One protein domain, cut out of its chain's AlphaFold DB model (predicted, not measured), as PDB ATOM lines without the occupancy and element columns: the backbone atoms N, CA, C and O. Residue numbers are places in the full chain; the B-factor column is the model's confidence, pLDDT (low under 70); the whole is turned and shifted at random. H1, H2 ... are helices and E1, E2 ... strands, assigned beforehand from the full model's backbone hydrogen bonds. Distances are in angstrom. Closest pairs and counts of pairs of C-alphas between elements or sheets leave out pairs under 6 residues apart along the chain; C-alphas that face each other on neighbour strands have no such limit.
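AT A GLANCE: This is residues 9 to 59, 85 to 104 and 138 to 242 of the 246 residues of an uncharacterized protein of Smittium culicis (UniProt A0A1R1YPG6). Three four-stranded antiparallel sheets stand face to face in a stack like neighbouring blades, with E5 to E8 in the middle, E1 to E4 over one of its faces and E9 to E12 over the other; their first strands, E1, E5 and E9, make a row. From the tip of the hairpin of E9 and E10 a long loop reaches out, and its residues 197 to 208 stick out free. The 176 printed residues hold, in chain order, E1, E2, E3, H1, E4, E5, H2, E6, E7, E8, E9, E10, E11 and E12; the class is mostly strand. The whole is compact, with a radius of gyration of the C-alphas of 18.1 A and spans of 69 by 34 by 26 A, the loop adding to the longest.

IN THESE COORDINATES: E9, residues 181 to 193, is 26.0 A long and bends by 90 degrees at residue 189; E10, residues 211 to 221, is 27.9 A long and bends by 63 degrees at residue 214. E11 holds residues 225 to 230 and E12 residues 236 to 241, ending at C-alpha 241 (122.813, 146.222, 167.902). E5, residues 88 to 96, is 21.8 A long, E6, residues 140 to 147, 22.5 A, and E7, residues 153 to 159, 20.3 A; E8 holds residues 165 to 170. E1, residues 9 to 12, begins at C-alpha 9 (121.834, 136.654, 137.775); E2 holds residues 17 to 22, E3 residues 27 to 32 and E4 residues 48 to 50. H1 holds residues 44 to 47 and H2 residues 100 to 104.

HOW THE PARTS SIT: The sheet E9 E10 E11 E12 is a meander, each strand the antiparallel neighbour of the one before, and is twisted; N 187 and O 216 are 2.8 A apart, N 219 and O 227 2.9 A, and N 228 and O 238 2.8 A. It is face to face with the twisted sheet E5 E6 E7 E8, their strands at 42 degrees; the closest C-alphas of E6 and E9 are those of Gly 146 and Val 181, 5.0 A apart. In that sheet E6 E7 E8 form a meander; N 92 and O 144 are 3.0 A apart, N 143 and O 156 2.8 A, and N 157 and O 167 2.8 A, within hydrogen-bond range. Its strands stand at 13 degrees to those of the sheet E1 E2 E3 E4, also face to face with it in this stack of sheets; the closest C-alphas of E1 and E5 are those of Phe 10 and Ile 93, 7.0 A apart. There E1 E2 E3 form a meander; N 10 and O 19 are 2.9 A apart, N 20 and O 29 2.9 A, and N 28 and O 49 2.8 A. H1 only grazes this sheet; H2 is not on any of the three sheets. H2 has 0 of 1 O i to N i+4 pairs and 1 of 2 O i to N i+3 pairs within range; H1 is too short for an O i to N i+4 pair.

THE WHOLE: Without residues 197 to 208 the body spans 54 by 35 by 27 A. Residues 60 to 84 and 105 to 137 are not printed, with C-alpha gaps of 17.1 A and 12.7 A. The links E3 to H1 and E9 to E10 are long. Mean pLDDT of the printed part is 81.6; 34 residues are under 70, among them residues 53 to 59 and 194 to 211.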
ATOM      1  N   THR A   9     122.279 136.470 139.154       93.25
ATOM      2  CA  THR A   9     121.834 136.654 137.775       93.25
ATOM      3  C   THR A   9     120.433 137.198 137.769       93.25
ATOM      4  O   THR A   9     119.573 136.731 138.509       93.25
ATOM      5  N   PHE A  10     120.184 138.135 136.874       93.19
ATOM      6  CA  PHE A  10     118.875 138.723 136.721       93.19
ATOM      7  C   PHE A  10     118.533 138.833 135.245       93.19
ATOM      8  O   PHE A  10     119.319 139.368 134.465       93.19
ATOM      9  N   THR A  11     117.346 138.376 134.863       92.31
ATOM     10  CA  THR A  11     116.931 138.325 133.462       92.31
ATOM     11  C   THR A  11     115.654 139.116 133.250       92.31
ATOM     12  O   THR A  11     114.656 138.868 133.920       92.31
ATOM     13  N   ASP A  12     115.657 140.010 132.260       89.81
ATOM     14  CA  ASP A  12     114.451 140.675 131.781       89.81
ATOM     15  C   ASP A  12     114.135 140.224 130.348       89.81
ATOM     16  O   ASP A  12     114.677 140.729 129.356       89.81
ATOM     17  N   PHE A  13     113.237 139.243 130.236       89.94
ATOM     18  CA  PHE A  13     112.811 138.695 128.947       89.94
ATOM     19  C   PHE A  13     112.015 139.700 128.108       89.94
ATOM     20  O   PHE A  13     112.086 139.651 126.881       89.94
ATOM     21  N   LYS A  14     111.315 140.655 128.740       90.06
ATOM     22  CA  LYS A  14     110.549 141.687 128.025       90.06
ATOM     23  C   LYS A  14     111.481 142.571 127.198       90.06
ATOM     24  O   LYS A  14     111.170 142.903 126.055       90.06
ATOM     25  N   TYR A  15     112.646 142.908 127.745       88.69
ATOM     26  CA  TYR A  15     113.627 143.774 127.084       88.69
ATOM     27  C   TYR A  15     114.842 143.029 126.503       88.69
ATOM     28  O   TYR A  15     115.702 143.652 125.877       88.69
ATOM     29  N   ASN A  16     114.866 141.695 126.589       89.62
ATOM     30  CA  ASN A  16     115.890 140.815 126.018       89.62
ATOM     31  C   ASN A  16     117.314 141.125 126.507       89.62
ATOM     32  O   ASN A  16     118.246 141.250 125.698       89.62
ATOM     33  N   TRP A  17     117.494 141.238 127.819       90.50
ATOM     34  CA  TRP A  17     118.815 141.355 128.430       90.50
ATOM     35  C   TRP A  17     118.909 140.586 129.749       90.50
ATOM     36  O   TRP A  17     117.906 140.286 130.392       90.50
ATOM     37  N   VAL A  18     120.140 140.259 130.132       92.31
ATOM     38  CA  VAL A  18     120.493 139.588 131.386       92.31
ATOM     39  C   VAL A  18     121.638 140.340 132.055       92.31
ATOM     40  O   VAL A  18     122.552 140.799 131.370       92.31
ATOM     41  N   TYR A  19     121.585 140.471 133.376       91.88
ATOM     42  CA  TYR A  19     122.696 140.899 134.213       91.88
ATOM     43  C   TYR A  19     123.302 139.706 134.925       91.88
ATOM     44  O   TYR A  19     122.589 138.910 135.530       91.88
ATOM     45  N   CYS A  20     124.627 139.641 134.914       92.12
ATOM     46  CA  CYS A  20     125.395 138.692 135.704       92.12
ATOM     47  C   CYS A  20     126.342 139.475 136.608       92.12
ATOM     48  O   CYS A  20     127.178 140.232 136.109       92.12
ATOM     49  N   ALA A  21     126.222 139.297 137.921       92.25
ATOM     50  CA  ALA A  21     127.063 139.943 138.917       92.25
ATOM     51  C   ALA A  21     128.117 138.979 139.477       92.25
ATOM     52  O   ALA A  21     127.867 137.796 139.710       92.25
ATOM     53  N   SER A  22     129.312 139.509 139.716       90.62
ATOM     54  CA  SER A  22     130.482 138.803 140.225       90.62
ATOM     55  C   SER A  22     131.021 139.519 141.452       90.62
ATOM     56  O   SER A  22     131.600 140.600 141.332       90.62
ATOM     57  N   LEU A  23     130.940 138.866 142.610       89.56
ATOM     58  CA  LEU A  23     131.467 139.393 143.868       89.56
ATOM     59  C   LEU A  23     132.993 139.528 143.872       89.56
ATOM     60  O   LEU A  23     133.521 140.556 144.293       89.56
ATOM     61  N   THR A  24     133.691 138.549 143.291       84.12
ATOM     62  CA  THR A  24     135.163 138.491 143.203       84.12
ATOM     63  C   THR A  24     135.776 139.734 142.562       84.12
ATOM     64  O   THR A  24     136.864 140.162 142.935       84.12
ATOM     65  N   HIS A  25     135.058 140.316 141.602       81.88
ATOM     66  CA  HIS A  25     135.503 141.465 140.816       81.88
ATOM     67  C   HIS A  25     134.741 142.749 141.162       81.88
ATOM     68  O   HIS A  25     135.072 143.799 140.616       81.88
ATOM     69  N   GLY A  26     133.704 142.664 142.007       86.94
ATOM     70  CA  GLY A  26     132.774 143.766 142.254       86.94
ATOM     71  C   GLY A  26     132.188 144.317 140.958       86.94
ATOM     72  O   GLY A  26     132.164 145.529 140.764       86.94
ATOM     73  N   ALA A  27     131.801 143.438 140.032       88.31
ATOM     74  CA  ALA A  27     131.380 143.833 138.692       88.31
ATOM     75  C   ALA A  27     130.087 143.138 138.267       88.31
ATOM     76  O   ALA A  27     129.870 141.973 138.593       88.31
ATOM     77  N   ALA A  28     129.252 143.839 137.506       89.81
ATOM     78  CA  ALA A  28     128.084 143.282 136.835       89.81
ATOM     79  C   ALA A  28     128.154 143.559 135.334       89.81
ATOM     80  O   ALA A  28     128.539 144.650 134.919       89.81
ATOM     81  N   ILE A  29     127.767 142.577 134.523       90.19
ATOM     82  CA  ILE A  29     127.723 142.705 133.066       90.19
ATOM     83  C   ILE A  29     126.296 142.509 132.578       90.19
ATOM     84  O   ILE A  29     125.655 141.523 132.934       90.19
ATOM     85  N   LYS A  30     125.837 143.430 131.730       90.94
ATOM     86  CA  LYS A  30     124.635 143.309 130.912       90.94
ATOM     87  C   LYS A  30     124.989 142.621 129.596       90.94
ATOM     88  O   LYS A  30     125.829 143.109 128.846       90.94
ATOM     89  N   ALA A  31     124.297 141.539 129.274       90.56
ATOM     90  CA  ALA A  31     124.371 140.891 127.971       90.56
ATOM     91  C   ALA A  31     123.001 140.914 127.286       90.56
ATOM     92  O   ALA A  31     121.962 140.783 127.933       90.56
ATOM     93  N   SER A  32     122.987 141.076 125.961       90.62
ATOM     94  CA  SER A  32     121.750 140.941 125.190       90.62
ATOM     95  C   SER A  32     121.363 139.469 125.063       90.62
ATOM     96  O   SER A  32     122.229 138.619 124.878       90.62
ATOM     97  N   LEU A  33     120.061 139.185 125.103       90.62
ATOM     98  CA  LEU A  33     119.470 137.874 124.819       90.62
ATOM     99  C   LEU A  33     118.968 137.744 123.375       90.62
ATOM    100  O   LEU A  33     118.445 136.705 122.982       90.62
ATOM    101  N   ARG A  34     119.117 138.787 122.547       90.25
ATOM    102  CA  ARG A  34     118.688 138.726 121.144       90.25
ATOM    103  C   ARG A  34     119.570 137.730 120.381       90.25
ATOM    104  O   ARG A  34     120.787 137.875 120.461       90.25
ATOM    105  N   PRO A  35     119.023 136.832 119.539       89.19
ATOM    106  CA  PRO A  35     119.801 135.776 118.877       89.19
ATOM    107  C   PRO A  35     121.073 136.258 118.154       89.19
ATOM    108  O   PRO A  35     122.127 135.647 118.263       89.19
ATOM    109  N   LYS A  36     121.024 137.416 117.476       89.81
ATOM    110  CA  LYS A  36     122.180 137.988 116.748       89.81
ATOM    111  C   LYS A  36     123.225 138.683 117.640       89.81
ATOM    112  O   LYS A  36     124.323 139.003 117.176       89.81
ATOM    113  N   LYS A  37     122.872 138.974 118.894       87.56
ATOM    114  CA  LYS A  37     123.683 139.722 119.870       87.56
ATOM    115  C   LYS A  37     123.894 138.953 121.180       87.56
ATOM    116  O   LYS A  37     124.381 139.545 122.139       87.56
ATOM    117  N   LEU A  38     123.542 137.667 121.219       88.62
ATOM    118  CA  LEU A  38     123.616 136.855 122.426       88.62
ATOM    119  C   LEU A  38     125.049 136.834 122.962       88.62
ATOM    120  O   LEU A  38     125.984 136.531 122.223       88.62
ATOM    121  N   GLY A  39     125.220 137.226 124.225       79.31
ATOM    122  CA  GLY A  39     126.528 137.265 124.890       79.31
ATOM    123  C   GLY A  39     127.502 138.329 124.365       79.31
ATOM    124  O   GLY A  39     128.615 138.434 124.875       79.31
ATOM    125  N   LYS A  40     127.115 139.142 123.370       83.81
ATOM    126  CA  LYS A  40     127.973 140.210 122.847       83.81
ATOM    127  C   LYS A  40     127.871 141.446 123.731       83.81
ATOM    128  O   LYS A  40     126.792 142.020 123.880       83.81
ATOM    129  N   ILE A  41     129.017 141.886 124.241       82.38
ATOM    130  CA  ILE A  41     129.170 143.200 124.865       82.38
ATOM    131  C   ILE A  41     129.260 144.223 123.735       82.38
ATOM    132  O   ILE A  41     130.179 144.178 122.919       82.38
ATOM    133  N   SER A  42     128.272 145.106 123.653       81.38
ATOM    134  CA  SER A  42     128.171 146.089 122.573       81.38
ATOM    135  C   SER A  42     128.878 147.393 122.916       81.38
ATOM    136  O   SER A  42     129.462 148.031 122.044       81.38
ATOM    137  N   ASN A  43     128.848 147.775 124.190       82.44
ATOM    138  CA  ASN A  43     129.473 148.981 124.690       82.44
ATOM    139  C   ASN A  43     129.905 148.751 126.140       82.44
ATOM    140  O   ASN A  43     129.085 148.717 127.052       82.44
ATOM    141  N   LEU A  44     131.219 148.641 126.352       79.38
ATOM    142  CA  LEU A  44     131.820 148.392 127.668       79.38
ATOM    143  C   LEU A  44     131.316 149.361 128.748       79.38
ATOM    144  O   LEU A  44     131.130 148.957 129.889       79.38
ATOM    145  N   ARG A  45     131.049 150.623 128.394       72.88
ATOM    146  CA  ARG A  45     130.615 151.656 129.342       72.88
ATOM    147  C   ARG A  45     129.150 151.517 129.761       72.88
ATOM    148  O   ARG A  45     128.786 151.915 130.866       72.88
ATOM    149  N   SER A  46     128.300 151.005 128.872       78.56
ATOM    150  CA  SER A  46     126.871 150.802 129.143       78.56
ATOM    151  C   SER A  46     126.523 149.377 129.539       78.56
ATOM    152  O   SER A  46     125.382 149.122 129.911       78.56
ATOM    153  N   ASP A  47     127.459 148.450 129.373       84.69
ATOM    154  CA  ASP A  47     127.213 147.026 129.549       84.69
ATOM    155  C   ASP A  47     128.025 146.463 130.718       84.69
ATOM    156  O   ASP A  47     127.705 145.378 131.185       84.69
ATOM    157  N   ILE A  48     129.031 147.181 131.232       86.56
ATOM    158  CA  ILE A  48     129.798 146.777 132.415       86.56
ATOM    159  C   ILE A  48     129.637 147.813 133.519       86.56
ATOM    160  O   ILE A  48     129.758 149.020 133.312       86.56
ATOM    161  N   TYR A  49     129.412 147.306 134.719       84.75
ATOM    162  CA  TYR A  49     129.207 148.084 135.919       84.75
ATOM    163  C   TYR A  49     130.087 147.583 137.043       84.75
ATOM    164  O   TYR A  49     130.400 146.399 137.113       84.75
ATOM    165  N   PHE A  50     130.457 148.496 137.934       86.12
ATOM    166  CA  PHE A  50     131.325 148.204 139.063       86.12
ATOM    167  C   PHE A  50     130.681 148.701 140.350       86.12
ATOM    168  O   PHE A  50     130.134 149.806 140.377       86.12
ATOM    169  N   SER A  51     130.846 147.936 141.426       85.19
ATOM    170  CA  SER A  51     130.420 148.269 142.792       85.19
ATOM    171  C   SER A  51     130.961 149.613 143.287       85.19
ATOM    172  O   SER A  51     130.403 150.210 144.203       85.19
ATOM    173  N   ASN A  52     132.037 150.103 142.663       76.81
ATOM    174  CA  ASN A  52     132.716 151.353 143.011       76.81
ATOM    175  C   ASN A  52     132.142 152.578 142.277       76.81
ATOM    176  O   ASN A  52     132.599 153.701 142.500       76.81
ATOM    177  N   GLY A  53     131.156 152.376 141.397       66.00
ATOM    178  CA  GLY A  53     130.496 153.456 140.669       66.00
ATOM    179  C   GLY A  53     131.337 154.019 139.525       66.00
ATOM    180  O   GLY A  53     131.317 155.224 139.296       66.00
ATOM    181  N   ASN A  54     132.082 153.170 138.803       54.94
ATOM    182  CA  ASN A  54     132.985 153.578 137.717       54.94
ATOM    183  C   ASN A  54     132.234 154.003 136.434       54.94
ATOM    184  O   ASN A  54     132.450 153.468 135.350       54.94
ATOM    185  N   ASN A  55     131.320 154.964 136.557       46.56
ATOM    186  CA  ASN A  55     130.765 155.718 135.447       46.56
ATOM    187  C   ASN A  55     131.128 157.189 135.667       46.56
ATOM    188  O   ASN A  55     130.512 157.877 136.475       46.56
ATOM    189  N   ARG A  56     132.148 157.657 134.933       43.41
ATOM    190  CA  ARG A  56     132.805 158.980 135.039       43.41
ATOM    191  C   ARG A  56     131.889 160.219 134.934       43.41
ATOM    192  O   ARG A  56     132.398 161.325 134.975       43.41
ATOM    193  N   ASN A  57     130.571 160.065 134.790       36.88
ATOM    194  CA  ASN A  57     129.669 161.180 134.484       36.88
ATOM    195  C   ASN A  57     128.691 161.576 135.603       36.88
ATOM    196  O   ASN A  57     127.952 162.529 135.400       36.88
ATOM    197  N   LEU A  58     128.643 160.893 136.753       41.88
ATOM    198  CA  LEU A  58     127.628 161.174 137.784       41.88
ATOM    199  C   LEU A  58     128.171 160.948 139.206       41.88
ATOM    200  O   LEU A  58     127.766 160.002 139.880       41.88
ATOM    201  N   ARG A  59     129.086 161.800 139.682       41.12
ATOM    202  CA  ARG A  59     129.467 161.826 141.104       41.12
ATOM    203  C   ARG A  59     129.230 163.199 141.721       41.12
ATOM    204  O   ARG A  59     129.611 164.214 141.154       41.12
ATOM    205  N   SER A  85     139.634 147.737 147.458       49.09
ATOM    206  CA  SER A  85     138.447 148.493 147.006       49.09
ATOM    207  C   SER A  85     137.340 147.802 146.207       49.09
ATOM    208  O   SER A  85     136.303 148.430 146.046       49.09
ATOM    209  N   SER A  86     137.465 146.560 145.726       60.59
ATOM    210  CA  SER A  86     136.437 145.966 144.832       60.59
ATOM    211  C   SER A  86     135.868 144.612 145.255       60.59
ATOM    212  O   SER A  86     134.929 144.132 144.625       60.59
ATOM    213  N   ARG A  87     136.390 143.981 146.314       78.62
ATOM    214  CA  ARG A  87     135.865 142.684 146.760       78.62
ATOM    215  C   ARG A  87     134.548 142.859 147.501       78.62
ATOM    216  O   ARG A  87     134.502 143.443 148.587       78.62
ATOM    217  N   MET A  88     133.492 142.332 146.898       89.19
ATOM    218  CA  MET A  88     132.157 142.316 147.475       89.19
ATOM    219  C   MET A  88     131.923 140.970 148.167       89.19
ATOM    220  O   MET A  88     132.462 139.954 147.741       89.19
ATOM    221  N   GLN A  89     131.145 140.976 149.242       92.62
ATOM    222  CA  GLN A  89     130.713 139.791 149.979       92.62
ATOM    223  C   GLN A  89     129.292 139.372 149.608       92.62
ATOM    224  O   GLN A  89     128.950 138.195 149.658       92.62
ATOM    225  N   THR A  90     128.452 140.333 149.236       93.75
ATOM    226  CA  THR A  90     127.055 140.073 148.902       93.75
ATOM    227  C   THR A  90     126.590 141.033 147.817       93.75
ATOM    228  O   THR A  90     127.070 142.165 147.706       93.75
ATOM    229  N   VAL A  91     125.698 140.543 146.964       95.06
ATOM    230  CA  VAL A  91     125.065 141.315 145.901       95.06
ATOM    231  C   VAL A  91     123.624 140.863 145.787       95.06
ATOM    232  O   VAL A  91     123.338 139.667 145.866       95.06
ATOM    233  N   LYS A  92     122.716 141.817 145.613       96.19
ATOM    234  CA  LYS A  92     121.305 141.540 145.359       96.19
ATOM    235  C   LYS A  92     120.748 142.473 144.303       96.19
ATOM    236  O   LYS A  92     121.200 143.608 144.168       96.19
ATOM    237  N   ILE A  93     119.786 141.964 143.542       94.94
ATOM    238  CA  ILE A  93     119.164 142.676 142.431       94.94
ATOM    239  C   ILE A  93     117.656 142.734 142.679       94.94
ATOM    240  O   ILE A  93     117.034 141.698 142.898       94.94
ATOM    241  N   PHE A  94     117.080 143.934 142.636       93.31
ATOM    242  CA  PHE A  94     115.664 144.179 142.914       93.31
ATOM    243  C   PHE A  94     115.025 145.047 141.834       93.31
ATOM    244  O   PHE A  94     115.659 145.967 141.311       93.31
ATOM    245  N   TYR A  95     113.752 144.788 141.542       91.44
ATOM    246  CA  TYR A  95     112.895 145.792 140.918       91.44
ATOM    247  C   TYR A  95     112.500 146.809 141.971       91.44
ATOM    248  O   TYR A  95     112.152 146.395 143.069       91.44
ATOM    249  N   ILE A  96     112.577 148.097 141.635       90.56
ATOM    250  CA  ILE A  96     112.102 149.154 142.522       90.56
ATOM    251  C   ILE A  96     111.484 150.338 141.780       90.56
ATOM    252  O   ILE A  96     111.840 150.649 140.634       90.56
ATOM    253  N   ASN A  97     110.634 151.075 142.489       87.69
ATOM    254  CA  ASN A  97     110.190 152.403 142.088       87.69
ATOM    255  C   ASN A  97     110.997 153.483 142.815       87.69
ATOM    256  O   ASN A  97     111.089 153.493 144.040       87.69
ATOM    257  N   LEU A  98     111.589 154.410 142.060       82.94
ATOM    258  CA  LEU A  98     112.265 155.570 142.649       82.94
ATOM    259  C   LEU A  98     111.242 156.648 142.998       82.94
ATOM    260  O   LEU A  98     110.313 156.891 142.227       82.94
ATOM    261  N   ASN A  99     111.459 157.347 144.108       73.81
ATOM    262  CA  ASN A  99     110.611 158.468 144.476       73.81
ATOM    263  C   ASN A  99     110.773 159.630 143.482       73.81
ATOM    264  O   ASN A  99     111.860 159.917 142.962       73.81
ATOM    265  N   SER A 100     109.667 160.331 143.225       59.44
ATOM    266  CA  SER A 100     109.576 161.430 142.253       59.44
ATOM    267  C   SER A 100     110.554 162.579 142.535       59.44
ATOM    268  O   SER A 100     111.062 163.207 141.602       59.44
ATOM    269  N   THR A 101     110.889 162.821 143.805       53.31
ATOM    270  CA  THR A 101     111.855 163.837 144.246       53.31
ATOM    271  C   THR A 101     113.277 163.554 143.757       53.31
ATOM    272  O   THR A 101     113.981 164.476 143.341       53.31
ATOM    273  N   CYS A 102     113.693 162.286 143.697       49.34
ATOM    274  CA  CYS A 102     115.006 161.897 143.178       49.34
ATOM    275  C   CYS A 102     115.034 161.747 141.650       49.34
ATOM    276  O   CYS A 102     116.082 161.946 141.032       49.34
ATOM    277  N   ALA A 103     113.892 161.483 141.004       46.62
ATOM    278  CA  ALA A 103     113.799 161.433 139.542       46.62
ATOM    279  C   ALA A 103     114.120 162.783 138.868       46.62
ATOM    280  O   ALA A 103     114.668 162.802 137.765       46.62
ATOM    281  N   ASN A 104     113.845 163.906 139.541       41.09
ATOM    282  CA  ASN A 104     114.026 165.247 138.981       41.09
ATOM    283  C   ASN A 104     115.447 165.817 139.114       41.09
ATOM    284  O   ASN A 104     115.788 166.737 138.371       41.09
ATOM    285  N   MET A 138     108.676 154.971 135.451       68.69
ATOM    286  CA  MET A 138     109.698 154.041 134.982       68.69
ATOM    287  C   MET A 138     110.180 153.206 136.164       68.69
ATOM    288  O   MET A 138     110.759 153.734 137.107       68.69
ATOM    289  N   GLU A 139     109.938 151.902 136.108       83.81
ATOM    290  CA  GLU A 139     110.543 150.945 137.030       83.81
ATOM    291  C   GLU A 139     112.063 150.932 136.831       83.81
ATOM    292  O   GLU A 139     112.582 151.060 135.712       83.81
ATOM    293  N   HIS A 140     112.787 150.768 137.930       90.31
ATOM    294  CA  HIS A 140     114.239 150.709 137.939       90.31
ATOM    295  C   HIS A 140     114.703 149.343 138.421       90.31
ATOM    296  O   HIS A 140     114.012 148.645 139.160       90.31
ATOM    297  N   LEU A 141     115.904 148.978 137.995       92.62
ATOM    298  CA  LEU A 141     116.635 147.858 138.557       92.62
ATOM    299  C   LEU A 141     117.652 148.408 139.557       92.62
ATOM    300  O   LEU A 141     118.480 149.239 139.184       92.62
ATOM    301  N   ALA A 142     117.600 147.955 140.802       93.38
ATOM    302  CA  ALA A 142     118.596 148.256 141.820       93.38
ATOM    303  C   ALA A 142     119.551 147.071 141.971       93.38
ATOM    304  O   ALA A 142     119.115 145.966 142.281       93.38
ATOM    305  N   ILE A 143     120.849 147.304 141.784       94.38
ATOM    306  CA  ILE A 143     121.912 146.362 142.141       94.38
ATOM    307  C   ILE A 143     122.572 146.875 143.413       94.38
ATOM    308  O   ILE A 143     123.176 147.948 143.405       94.38
ATOM    309  N   ILE A 144     122.457 146.119 144.495       95.44
ATOM    310  CA  ILE A 144     122.973 146.481 145.812       95.44
ATOM    311  C   ILE A 144     124.200 145.634 146.095       95.44
ATOM    312  O   ILE A 144     124.168 144.419 145.908       95.44
ATOM    313  N   TRP A 145     125.265 146.276 146.554       94.75
ATOM    314  CA  TRP A 145     126.562 145.675 146.813       94.75
ATOM    315  C   TRP A 145     126.925 145.823 148.283       94.75
ATOM    316  O   TRP A 145     126.767 146.898 148.860       94.75
ATOM    317  N   GLY A 146     127.440 144.748 148.869       93.88
ATOM    318  CA  GLY A 146     127.954 144.712 150.231       93.88
ATOM    319  C   GLY A 146     129.424 144.329 150.208       93.88
ATOM    320  O   GLY A 146     129.795 143.327 149.600       93.88
ATOM    321  N   GLY A 147     130.271 145.137 150.833       90.06
ATOM    322  CA  GLY A 147     131.721 144.995 150.832       90.06
ATOM    323  C   GLY A 147     132.214 143.906 151.781       90.06
ATOM    324  O   GLY A 147     131.596 143.628 152.806       90.06
ATOM    325  N   HIS A 148     133.363 143.313 151.451       85.44
ATOM    326  CA  HIS A 148     133.970 142.263 152.271       85.44
ATOM    327  C   HIS A 148     134.806 142.797 153.445       85.44
ATOM    328  O   HIS A 148     134.609 142.366 154.568       85.44
ATOM    329  N   TYR A 149     135.728 143.738 153.221       76.19
ATOM    330  CA  TYR A 149     136.654 144.179 154.282       76.19
ATOM    331  C   TYR A 149     136.271 145.505 154.947       76.19
ATOM    332  O   TYR A 149     136.556 145.707 156.118       76.19
ATOM    333  N   GLU A 150     135.620 146.406 154.211       77.81
ATOM    334  CA  GLU A 150     135.317 147.767 154.687       77.81
ATOM    335  C   GLU A 150     133.830 147.974 155.002       77.81
ATOM    336  O   GLU A 150     133.382 149.111 155.096       77.81
ATOM    337  N   GLY A 151     133.029 146.901 155.061       87.56
ATOM    338  CA  GLY A 151     131.608 146.998 155.411       87.56
ATOM    339  C   GLY A 151     130.781 147.937 154.539       87.56
ATOM    340  O   GLY A 151     129.731 148.424 154.966       87.56
ATOM    341  N   ARG A 152     131.293 148.230 153.341       90.50
ATOM    342  CA  ARG A 152     130.728 149.183 152.395       90.50
ATOM    343  C   ARG A 152     129.381 148.709 151.909       90.50
ATOM    344  O   ARG A 152     129.221 147.535 151.597       90.50
ATOM    345  N   VAL A 153     128.459 149.641 151.740       93.38
ATOM    346  CA  VAL A 153     127.193 149.376 151.068       93.38
ATOM    347  C   VAL A 153     127.049 150.389 149.945       93.38
ATOM    348  O   VAL A 153     127.294 151.581 150.136       93.38
ATOM    349  N   SER A 154     126.693 149.925 148.757       92.38
ATOM    350  CA  SER A 154     126.370 150.799 147.634       92.38
ATOM    351  C   SER A 154     125.199 150.243 146.845       92.38
ATOM    352  O   SER A 154     124.930 149.044 146.858       92.38
ATOM    353  N   VAL A 155     124.490 151.122 146.153       92.19
ATOM    354  CA  VAL A 155     123.409 150.744 145.252       92.19
ATOM    355  C   VAL A 155     123.575 151.447 143.922       92.19
ATOM    356  O   VAL A 155     123.933 152.623 143.832       92.19
ATOM    357  N   GLN A 156     123.314 150.695 142.868       91.06
ATOM    358  CA  GLN A 156     123.303 151.175 141.509       91.06
ATOM    359  C   GLN A 156     121.915 151.005 140.916       91.06
ATOM    360  O   GLN A 156     121.407 149.893 140.807       91.06
ATOM    361  N   TYR A 157     121.342 152.115 140.478       90.12
ATOM    362  CA  TYR A 157     120.059 152.155 139.807       90.12
ATOM    363  C   TYR A 157     120.253 152.197 138.306       90.12
ATOM    364  O   TYR A 157     120.971 153.048 137.771       90.12
ATOM    365  N   LEU A 158     119.561 151.302 137.624       88.88
ATOM    366  CA  LEU A 158     119.556 151.174 136.184       88.88
ATOM    367  C   LEU A 158     118.125 151.377 135.686       88.88
ATOM    368  O   LEU A 158     117.162 150.941 136.317       88.88
ATOM    369  N   ASN A 159     117.967 152.048 134.553       87.75
ATOM    370  CA  ASN A 159     116.675 152.148 133.892       87.75
ATOM    371  C   ASN A 159     116.322 150.782 133.287       87.75
ATOM    372  O   ASN A 159     117.106 150.227 132.518       87.75
ATOM    373  N   ARG A 160     115.141 150.248 133.609       88.06
ATOM    374  CA  ARG A 160     114.697 148.930 133.138       88.06
ATOM    375  C   ARG A 160     114.607 148.837 131.606       88.06
ATOM    376  O   ARG A 160     114.931 147.805 131.029       88.06
ATOM    377  N   LEU A 161     114.207 149.907 130.919       86.62
ATOM    378  CA  LEU A 161     113.960 149.882 129.470       86.62
ATOM    379  C   LEU A 161     115.231 149.632 128.656       86.62
ATOM    380  O   LEU A 161     115.232 148.850 127.708       86.62
ATOM    381  N   ASN A 162     116.314 150.321 129.008       82.88
ATOM    382  CA  ASN A 162     117.564 150.316 128.243       82.88
ATOM    383  C   ASN A 162     118.743 149.696 129.015       82.88
ATOM    384  O   ASN A 162     119.833 149.514 128.458       82.88
ATOM    385  N   GLY A 163     118.535 149.368 130.292       80.62
ATOM    386  CA  GLY A 163     119.575 148.910 131.200       80.62
ATOM    387  C   GLY A 163     120.712 149.917 131.298       80.62
ATOM    388  O   GLY A 163     121.856 149.496 131.293       80.62
ATOM    389  N   LEU A 164     120.452 151.227 131.232       83.50
ATOM    390  CA  LEU A 164     121.474 152.264 131.407       83.50
ATOM    391  C   LEU A 164     121.519 152.715 132.861       83.50
ATOM    392  O   LEU A 164     120.487 152.787 133.526       83.50
ATOM    393  N   SER A 165     122.711 153.068 133.344       81.12
ATOM    394  CA  SER A 165     122.871 153.588 134.703       81.12
ATOM    395  C   SER A 165     122.174 154.930 134.843       81.12
ATOM    396  O   SER A 165     122.448 155.855 134.083       81.12
ATOM    397  N   LYS A 166     121.305 155.029 135.845       84.06
ATOM    398  CA  LYS A 166     120.626 156.261 136.239       84.06
ATOM    399  C   LYS A 166     121.336 156.936 137.400       84.06
ATOM    400  O   LYS A 166     121.576 158.135 137.352       84.06
ATOM    401  N   MET A 167     121.659 156.176 138.442       84.00
ATOM    402  CA  MET A 167     122.184 156.726 139.687       84.00
ATOM    403  C   MET A 167     123.051 155.691 140.394       84.00
ATOM    404  O   MET A 167     122.776 154.497 140.333       84.00
ATOM    405  N   PHE A 168     124.099 156.157 141.059       86.25
ATOM    406  CA  PHE A 168     124.914 155.350 141.952       86.25
ATOM    407  C   PHE A 168     124.973 156.059 143.298       86.25
ATOM    408  O   PHE A 168     125.260 157.254 143.348       86.25
ATOM    409  N   VAL A 169     124.695 155.323 144.367       87.12
ATOM    410  CA  VAL A 169     124.673 155.839 145.732       87.12
ATOM    411  C   VAL A 169     125.602 154.979 146.571       87.12
ATOM    412  O   VAL A 169     125.445 153.761 146.643       87.12
ATOM    413  N   LEU A 170     126.588 155.620 147.186       89.25
ATOM    414  CA  LEU A 170     127.453 155.010 148.187       89.25
ATOM    415  C   LEU A 170     126.924 155.419 149.558       89.25
ATOM    416  O   LEU A 170     126.706 156.607 149.784       89.25
ATOM    417  N   MET A 171     126.711 154.450 150.446       91.19
ATOM    418  CA  MET A 171     126.246 154.748 151.799       91.19
ATOM    419  C   MET A 171     127.324 155.498 152.589       91.19
ATOM    420  O   MET A 171     128.520 155.298 152.352       91.19
ATOM    421  N   ASP A 172     126.910 156.335 153.540       86.44
ATOM    422  CA  ASP A 172     127.808 157.184 154.329       86.44
ATOM    423  C   ASP A 172     128.923 156.381 155.026       86.44
ATOM    424  O   ASP A 172     128.681 155.497 155.854       86.44
ATOM    425  N   LYS A 173     130.174 156.743 154.709       87.44
ATOM    426  CA  LYS A 173     131.394 156.110 155.224       87.44
ATOM    427  C   LYS A 173     131.542 156.159 156.736       87.44
ATOM    428  O   LYS A 173     132.180 155.279 157.303       87.44
ATOM    429  N   ARG A 174     130.944 157.153 157.398       88.56
ATOM    430  CA  ARG A 174     130.993 157.288 158.865       88.56
ATOM    431  C   ARG A 174     130.309 156.123 159.577       88.56
ATOM    432  O   ARG A 174     130.625 155.851 160.730       88.56
ATOM    433  N   PHE A 175     129.398 155.438 158.888       92.31
ATOM    434  CA  PHE A 175     128.561 154.400 159.471       92.31
ATOM    435  C   PHE A 175     128.770 153.023 158.838       92.31
ATOM    436  O   PHE A 175     127.990 152.122 159.136       92.31
ATOM    437  N   TRP A 176     129.786 152.804 157.995       93.00
ATOM    438  CA  TRP A 176     130.046 151.483 157.394       93.00
ATOM    439  C   TRP A 176     130.194 150.371 158.435       93.00
ATOM    440  O   TRP A 176     130.487 150.618 159.608       93.00
ATOM    441  N   HIS A 177     129.912 149.128 158.037       93.00
ATOM    442  CA  HIS A 177     130.100 147.980 158.928       93.00
ATOM    443  C   HIS A 177     131.568 147.802 159.309       93.00
ATOM    444  O   HIS A 177     132.469 148.011 158.498       93.00
ATOM    445  N   ASN A 178     131.805 147.379 160.548       91.75
ATOM    446  CA  ASN A 178     133.141 147.014 161.005       91.75
ATOM    447  C   ASN A 178     133.430 145.542 160.664       91.75
ATOM    448  O   ASN A 178     133.522 144.690 161.545       91.75
ATOM    449  N   GLY A 179     133.467 145.228 159.368       89.94
ATOM    450  CA  GLY A 179     133.643 143.868 158.861       89.94
ATOM    451  C   GLY A 179     132.911 143.627 157.543       89.94
ATOM    452  O   GLY A 179     132.629 144.568 156.802       89.94
ATOM    453  N   CYS A 180     132.608 142.367 157.232       92.88
ATOM    454  CA  CYS A 180     131.931 142.024 155.986       92.88
ATOM    455  C   CYS A 180     130.429 142.286 156.078       92.88
ATOM    456  O   CYS A 180     129.802 142.044 157.108       92.88
ATOM    457  N   VAL A 181     129.839 142.772 154.987       95.12
ATOM    458  CA  VAL A 181     128.382 142.841 154.850       95.12
ATOM    459  C   VAL A 181     127.891 141.448 154.477       95.12
ATOM    460  O   VAL A 181     128.196 140.948 153.396       95.12
ATOM    461  N   THR A 182     127.165 140.799 155.376       95.00
ATOM    462  CA  THR A 182     126.724 139.406 155.229       95.00
ATOM    463  C   THR A 182     125.347 139.302 154.586       95.00
ATOM    464  O   THR A 182     125.075 138.335 153.875       95.00
ATOM    465  N   SER A 183     124.487 140.303 154.778       95.25
ATOM    466  CA  SER A 183     123.131 140.322 154.233       95.25
ATOM    467  C   SER A 183     122.739 141.702 153.714       95.25
ATOM    468  O   SER A 183     123.188 142.731 154.220       95.25
ATOM    469  N   LEU A 184     121.902 141.710 152.676       96.31
ATOM    470  CA  LEU A 184     121.350 142.911 152.057       96.31
ATOM    471  C   LEU A 184     119.898 142.677 151.667       96.31
ATOM    472  O   LEU A 184     119.566 141.646 151.082       96.31
ATOM    473  N   THR A 185     119.062 143.674 151.916       96.25
ATOM    474  CA  THR A 185     117.726 143.774 151.332       96.25
ATOM    475  C   THR A 185     117.358 145.238 151.110       96.25
ATOM    476  O   THR A 185     118.005 146.138 151.649       96.25
ATOM    477  N   ILE A 186     116.328 145.478 150.308       94.62
ATOM    478  CA  ILE A 186     115.740 146.799 150.110       94.62
ATOM    479  C   ILE A 186     114.239 146.729 150.361       94.62
ATOM    480  O   ILE A 186     113.579 145.768 149.971       94.62
ATOM    481  N   PHE A 187     113.720 147.750 151.027       92.56
ATOM    482  CA  PHE A 187     112.299 147.960 151.244       92.56
ATOM    483  C   PHE A 187     111.866 149.217 150.509       92.56
ATOM    484  O   PHE A 187     112.413 150.299 150.732       92.56
ATOM    485  N   GLU A 188     110.889 149.066 149.620       89.69
ATOM    486  CA  GLU A 188     110.320 150.192 148.893       89.69
ATOM    487  C   GLU A 188     109.399 151.015 149.789       89.69
ATOM    488  O   GLU A 188     108.623 150.463 150.570       89.69
ATOM    489  N   GLN A 189     109.465 152.340 149.634       83.62
ATOM    490  CA  GLN A 189     108.489 153.280 150.197       83.62
ATOM    491  C   GLN A 189     108.208 153.074 151.698       83.62
ATOM    492  O   GLN A 189     107.077 153.204 152.172       83.62
ATOM    493  N   MET A 190     109.249 152.781 152.477       84.62
ATOM    494  CA  MET A 190     109.148 152.707 153.928       84.62
ATOM    495  C   MET A 190     108.839 154.101 154.485       84.62
ATOM    496  O   MET A 190     109.470 155.089 154.104       84.62
ATOM    497  N   ARG A 191     107.863 154.189 155.393       79.62
ATOM    498  CA  ARG A 191     107.537 155.435 156.100       79.62
ATOM    499  C   ARG A 191     108.581 155.689 157.179       79.62
ATOM    500  O   ARG A 191     108.688 154.906 158.120       79.62
ATOM    501  N   ILE A 192     109.322 156.784 157.048       75.69
ATOM    502  CA  ILE A 192     110.306 157.227 158.038       75.69
ATOM    503  C   ILE A 192     109.781 158.497 158.707       75.69
ATOM    504  O   ILE A 192     109.258 159.387 158.031       75.69
ATOM    505  N   TYR A 193     109.913 158.565 160.032       71.06
ATOM    506  CA  TYR A 193     109.608 159.762 160.808       71.06
ATOM    507  C   TYR A 193     110.721 160.789 160.618       71.06
ATOM    508  O   TYR A 193     111.886 160.500 160.890       71.06
ATOM    509  N   GLN A 194     110.363 161.991 160.179       58.44
ATOM    510  CA  GLN A 194     111.270 163.125 160.248       58.44
ATOM    511  C   GLN A 194     111.151 163.730 161.646       58.44
ATOM    512  O   GLN A 194     110.260 164.534 161.909       58.44
ATOM    513  N   THR A 195     112.017 163.313 162.568       51.34
ATOM    514  CA  THR A 195     112.163 164.034 163.833       51.34
ATOM    515  C   THR A 195     112.989 165.277 163.538       51.34
ATOM    516  O   THR A 195     114.219 165.238 163.550       51.34
ATOM    517  N   GLU A 196     112.328 166.385 163.212       49.62
ATOM    518  CA  GLU A 196     112.948 167.679 163.472       49.62
ATOM    519  C   GLU A 196     113.178 167.730 164.981       49.62
ATOM    520  O   GLU A 196     112.258 167.484 165.763       49.62
ATOM    521  N   ILE A 197     114.425 167.946 165.396       44.53
ATOM    522  CA  ILE A 197     114.749 168.236 166.790       44.53
ATOM    523  C   ILE A 197     114.104 169.596 167.073       44.53
ATOM    524  O   ILE A 197     114.713 170.639 166.863       44.53
ATOM    525  N   LEU A 198     112.825 169.585 167.436       46.47
ATOM    526  CA  LEU A 198     112.170 170.721 168.053       46.47
ATOM    527  C   LEU A 198     112.682 170.743 169.488       46.47
ATOM    528  O   LEU A 198     112.508 169.765 170.219       46.47
ATOM    529  N   ASP A 199     113.364 171.828 169.850       41.59
ATOM    530  CA  ASP A 199     113.750 172.123 171.226       41.59
ATOM    531  C   ASP A 199     112.596 171.777 172.180       41.59
ATOM    532  O   ASP A 199     111.440 172.118 171.915       41.59
ATOM    533  N   GLU A 200     112.912 171.120 173.299       50.12
ATOM    534  CA  GLU A 200     111.989 170.518 174.283       50.12
ATOM    535  C   GLU A 200     110.997 171.498 174.964       50.12
ATOM    536  O   GLU A 200     110.348 171.158 175.950       50.12
ATOM    537  N   SER A 201     110.844 172.724 174.463       53.34
ATOM    538  CA  SER A 201     110.015 173.780 175.050       53.34
ATOM    539  C   SER A 201     108.697 174.070 174.316       53.34
ATOM    540  O   SER A 201     107.887 174.839 174.832       53.34
ATOM    541  N   SER A 202     108.412 173.449 173.164       46.97
ATOM    542  CA  SER A 202     107.186 173.716 172.387       46.97
ATOM    543  C   SER A 202     106.358 172.458 172.093       46.97
ATOM    544  O   SER A 202     106.056 172.113 170.954       46.97
ATOM    545  N   CYS A 203     105.905 171.777 173.147       43.28
ATOM    546  CA  CYS A 203     104.933 170.686 173.034       43.28
ATOM    547  C   CYS A 203     103.532 171.204 172.647       43.28
ATOM    548  O   CYS A 203     102.643 171.316 173.490       43.28
ATOM    549  N   LYS A 204     103.326 171.484 171.358       46.22
ATOM    550  CA  LYS A 204     102.020 171.420 170.689       46.22
ATOM    551  C   LYS A 204     102.202 170.755 169.330       46.22
ATOM    552  O   LYS A 204     102.680 171.367 168.380       46.22
ATOM    553  N   ILE A 205     101.853 169.474 169.255       50.47
ATOM    554  CA  ILE A 205     101.811 168.734 167.992       50.47
ATOM    555  C   ILE A 205     100.464 169.066 167.338       50.47
ATOM    556  O   ILE A 205      99.488 168.342 167.510       50.47
ATOM    557  N   ASP A 206     100.400 170.200 166.637       51.16
ATOM    558  CA  ASP A 206      99.192 170.650 165.922       51.16
ATOM    559  C   ASP A 206      99.096 170.068 164.493       51.16
ATOM    560  O   ASP A 206      98.106 170.281 163.793       51.16
ATOM    561  N   GLN A 207     100.101 169.308 164.039       51.56
ATOM    562  CA  GLN A 207     100.124 168.663 162.723       51.56
ATOM    563  C   GLN A 207     100.431 167.164 162.848       51.56
ATOM    564  O   GLN A 207     101.239 166.780 163.697       51.56
ATOM    565  N   PRO A 208      99.814 166.294 162.021       54.44
ATOM    566  CA  PRO A 208     100.180 164.883 161.986       54.44
ATOM    567  C   PRO A 208     101.677 164.747 161.665       54.44
ATOM    568  O   PRO A 208     102.202 165.555 160.897       54.44
ATOM    569  N   PRO A 209     102.379 163.743 162.222       58.72
ATOM    570  CA  PRO A 209     103.794 163.545 161.944       58.72
ATOM    571  C   PRO A 209     104.016 163.451 160.431       58.72
ATOM    572  O   PRO A 209     103.410 162.616 159.755       58.72
ATOM    573  N   ASN A 210     104.866 164.326 159.895       58.84
ATOM    574  CA  ASN A 210     105.217 164.313 158.483       58.84
ATOM    575  C   ASN A 210     106.052 163.060 158.199       58.84
ATOM    576  O   ASN A 210     107.208 162.941 158.609       58.84
ATOM    577  N   PHE A 211     105.441 162.096 157.515       64.56
ATOM    578  CA  PHE A 211     106.121 160.903 157.029       64.56
ATOM    579  C   PHE A 211     106.703 161.171 155.650       64.56
ATOM    580  O   PHE A 211     105.982 161.597 154.745       64.56
ATOM    581  N   HIS A 212     107.971 160.824 155.449       73.00
ATOM    582  CA  HIS A 212     108.529 160.717 154.107       73.00
ATOM    583  C   HIS A 212     108.614 159.239 153.707       73.00
ATOM    584  O   HIS A 212     109.105 158.404 154.471       73.00
ATOM    585  N   LEU A 213     108.123 158.904 152.509       78.25
ATOM    586  CA  LEU A 213     108.299 157.577 151.917       78.25
ATOM    587  C   LEU A 213     109.710 157.498 151.344       78.25
ATOM    588  O   LEU A 213     110.072 158.305 150.492       78.25
ATOM    589  N   SER A 214     110.519 156.548 151.795       83.69
ATOM    590  CA  SER A 214     111.873 156.358 151.279       83.69
ATOM    591  C   SER A 214     112.136 154.900 150.952       83.69
ATOM    592  O   SER A 214     111.653 153.999 151.634       83.69
ATOM    593  N   ASN A 215     112.926 154.668 149.911       91.31
ATOM    594  CA  ASN A 215     113.496 153.354 149.680       91.31
ATOM    595  C   ASN A 215     114.610 153.144 150.704       91.31
ATOM    596  O   ASN A 215     115.510 153.976 150.824       91.31
ATOM    597  N   VAL A 216     114.545 152.048 151.455       93.75
ATOM    598  CA  VAL A 216     115.461 151.779 152.565       93.75
ATOM    599  C   VAL A 216     116.261 150.529 152.280       93.75
ATOM    600  O   VAL A 216     115.696 149.458 152.082       93.75
ATOM    601  N   ILE A 217     117.584 150.652 152.290       95.88
ATOM    602  CA  ILE A 217     118.473 149.493 152.290       95.88
ATOM    603  C   ILE A 217     118.655 149.048 153.729       95.88
ATOM    604  O   ILE A 217     118.895 149.868 154.615       95.88
ATOM    605  N   ILE A 218     118.580 147.744 153.946       96.56
ATOM    606  CA  ILE A 218     118.921 147.116 155.214       96.56
ATOM    607  C   ILE A 218     120.130 146.224 154.969       96.56
ATOM    608  O   ILE A 218     120.113 145.381 154.068       96.56
ATOM    609  N   SER A 219     121.175 146.409 155.766       96.69
ATOM    610  CA  SER A 219     122.394 145.612 155.697       96.69
ATOM    611  C   SER A 219     122.730 144.994 157.047       96.69
ATOM    612  O   SER A 219     122.725 145.678 158.069       96.69
ATOM    613  N   GLY A 220     123.032 143.700 157.052       96.25
ATOM    614  CA  GLY A 220     123.619 143.009 158.197       96.25
ATOM    615  C   GLY A 220     125.120 142.848 158.000       96.25
ATOM    616  O   GLY A 220     125.566 142.532 156.894       96.25
ATOM    617  N   GLY A 221     125.897 143.076 159.056       94.00
ATOM    618  CA  GLY A 221     127.346 142.898 159.037       94.00
ATOM    619  C   GLY A 221     127.837 141.833 160.010       94.00
ATOM    620  O   GLY A 221     127.156 141.470 160.970       94.00
ATOM    621  N   SER A 222     129.069 141.369 159.801       93.81
ATOM    622  CA  SER A 222     129.791 140.533 160.772       93.81
ATOM    623  C   SER A 222     130.095 141.262 162.085       93.81
ATOM    624  O   SER A 222     130.504 140.634 163.054       93.81
ATOM    625  N   ASP A 223     129.877 142.578 162.133       92.62
ATOM    626  CA  ASP A 223     129.921 143.389 163.351       92.62
ATOM    627  C   ASP A 223     128.711 143.161 164.276       92.62
ATOM    628  O   ASP A 223     128.617 143.800 165.320       92.62
ATOM    629  N   SER A 224     127.806 142.233 163.933       92.75
ATOM    630  CA  SER A 224     126.570 141.939 164.679       92.75
ATOM    631  C   SER A 224     125.620 143.142 164.769       92.75
ATOM    632  O   SER A 224     124.840 143.278 165.718       92.75
ATOM    633  N   ILE A 225     125.695 144.035 163.777       93.50
ATOM    634  CA  ILE A 225     124.847 145.220 163.649       93.50
ATOM    635  C   ILE A 225     124.026 145.100 162.367       93.50
ATOM    636  O   ILE A 225     124.548 144.746 161.308       93.50
ATOM    637  N   VAL A 226     122.744 145.454 162.451       95.69
ATOM    638  CA  VAL A 226     121.895 145.707 161.282       95.69
ATOM    639  C   VAL A 226     121.754 147.211 161.100       95.69
ATOM    640  O   VAL A 226     121.451 147.917 162.061       95.69
ATOM    641  N   LYS A 227     121.987 147.714 159.888       95.38
ATOM    642  CA  LYS A 227     121.942 149.143 159.554       95.38
ATOM    643  C   LYS A 227     120.891 149.421 158.494       95.38
ATOM    644  O   LYS A 227     120.689 148.616 157.589       95.38
ATOM    645  N   PHE A 228     120.249 150.573 158.630       95.31
ATOM    646  CA  PHE A 228     119.201 151.075 157.757       95.31
ATOM    647  C   PHE A 228     119.709 152.336 157.073       95.31
ATOM    648  O   PHE A 228     120.218 153.247 157.731       95.31
ATOM    649  N   TRP A 229     119.544 152.393 155.759       94.12
ATOM    650  CA  TRP A 229     120.085 153.457 154.926       94.12
ATOM    651  C   TRP A 229     119.024 153.979 153.987       94.12
ATOM    652  O   TRP A 229     118.263 153.198 153.414       94.12
ATOM    653  N   ASN A 230     119.007 155.285 153.767       91.25
ATOM    654  CA  ASN A 230     118.227 155.852 152.691       91.25
ATOM    655  C   ASN A 230     118.912 155.496 151.365       91.25
ATOM    656  O   ASN A 230     120.028 155.922 151.068       91.25
ATOM    657  N   ALA A 231     118.227 154.686 150.566       91.44
ATOM    658  CA  ALA A 231     118.771 154.099 149.357       91.44
ATOM    659  C   ALA A 231     119.013 155.135 148.246       91.44
ATOM    660  O   ALA A 231     119.736 154.853 147.290       91.44
ATOM    661  N   GLU A 232     118.392 156.314 148.325       87.56
ATOM    662  CA  GLU A 232     118.439 157.327 147.271       87.56
ATOM    663  C   GLU A 232     119.537 158.370 147.487       87.56
ATOM    664  O   GLU A 232     120.075 158.895 146.512       87.56
ATOM    665  N   ASN A 233     119.888 158.668 148.739       85.06
ATOM    666  CA  ASN A 233     120.915 159.660 149.067       85.06
ATOM    667  C   ASN A 233     122.124 159.087 149.827       85.06
ATOM    668  O   ASN A 233     123.173 159.724 149.828       85.06
ATOM    669  N   GLY A 234     122.016 157.877 150.375       87.56
ATOM    670  CA  GLY A 234     123.092 157.195 151.089       87.56
ATOM    671  C   GLY A 234     123.154 157.509 152.582       87.56
ATOM    672  O   GLY A 234     124.072 157.039 153.257       87.56
ATOM    673  N   ASP A 235     122.197 158.282 153.100       88.81
ATOM    674  CA  ASP A 235     122.187 158.697 154.496       88.81
ATOM    675  C   ASP A 235     121.909 157.511 155.418       88.81
ATOM    676  O   ASP A 235     121.060 156.654 155.155       88.81
ATOM    677  N   PHE A 236     122.618 157.486 156.541       91.69
ATOM    678  CA  PHE A 236     122.336 156.559 157.623       91.69
ATOM    679  C   PHE A 236     121.040 156.966 158.331       91.69
ATOM    680  O   PHE A 236     120.891 158.114 158.746       91.69
ATOM    681  N   ILE A 237     120.114 156.021 158.481       91.38
ATOM    682  CA  ILE A 237     118.842 156.242 159.177       91.38
ATOM    683  C   ILE A 237     118.976 155.778 160.625       91.38
ATOM    684  O   ILE A 237     118.754 156.547 161.555       91.38
ATOM    685  N   TRP A 238     119.313 154.501 160.822       91.75
ATOM    686  CA  TRP A 238     119.344 153.877 162.144       91.75
ATOM    687  C   TRP A 238     120.110 152.543 162.129       91.75
ATOM    688  O   TRP A 238     120.407 151.987 161.072       91.75
ATOM    689  N   SER A 239     120.430 152.007 163.309       92.38
ATOM    690  CA  SER A 239     121.046 150.693 163.484       92.38
ATOM    691  C   SER A 239     120.509 149.953 164.703       92.38
ATOM    692  O   SER A 239     120.338 150.551 165.765       92.38
ATOM    693  N   ILE A 240     120.388 148.636 164.577       93.06
ATOM    694  CA  ILE A 240     120.058 147.714 165.662       93.06
ATOM    695  C   ILE A 240     121.334 146.958 166.041       93.06
ATOM    696  O   ILE A 240     121.988 146.367 165.179       93.06
ATOM    697  N   LYS A 241     121.693 146.984 167.328       89.56
ATOM    698  CA  LYS A 241     122.813 146.222 167.902       89.56
ATOM    699  C   LYS A 241     122.275 145.073 168.753       89.56
ATOM    700  O   LYS A 241     121.196 145.199 169.322       89.56
ATOM    701  N   GLY A 242     123.051 143.998 168.889       69.38
ATOM    702  CA  GLY A 242     122.728 142.906 169.817       69.38
ATOM    703  C   GLY A 242     121.816 141.823 169.241       69.38
ATOM    704  O   GLY A 242     121.171 141.105 169.997       69.38
TER     705      GLY A 242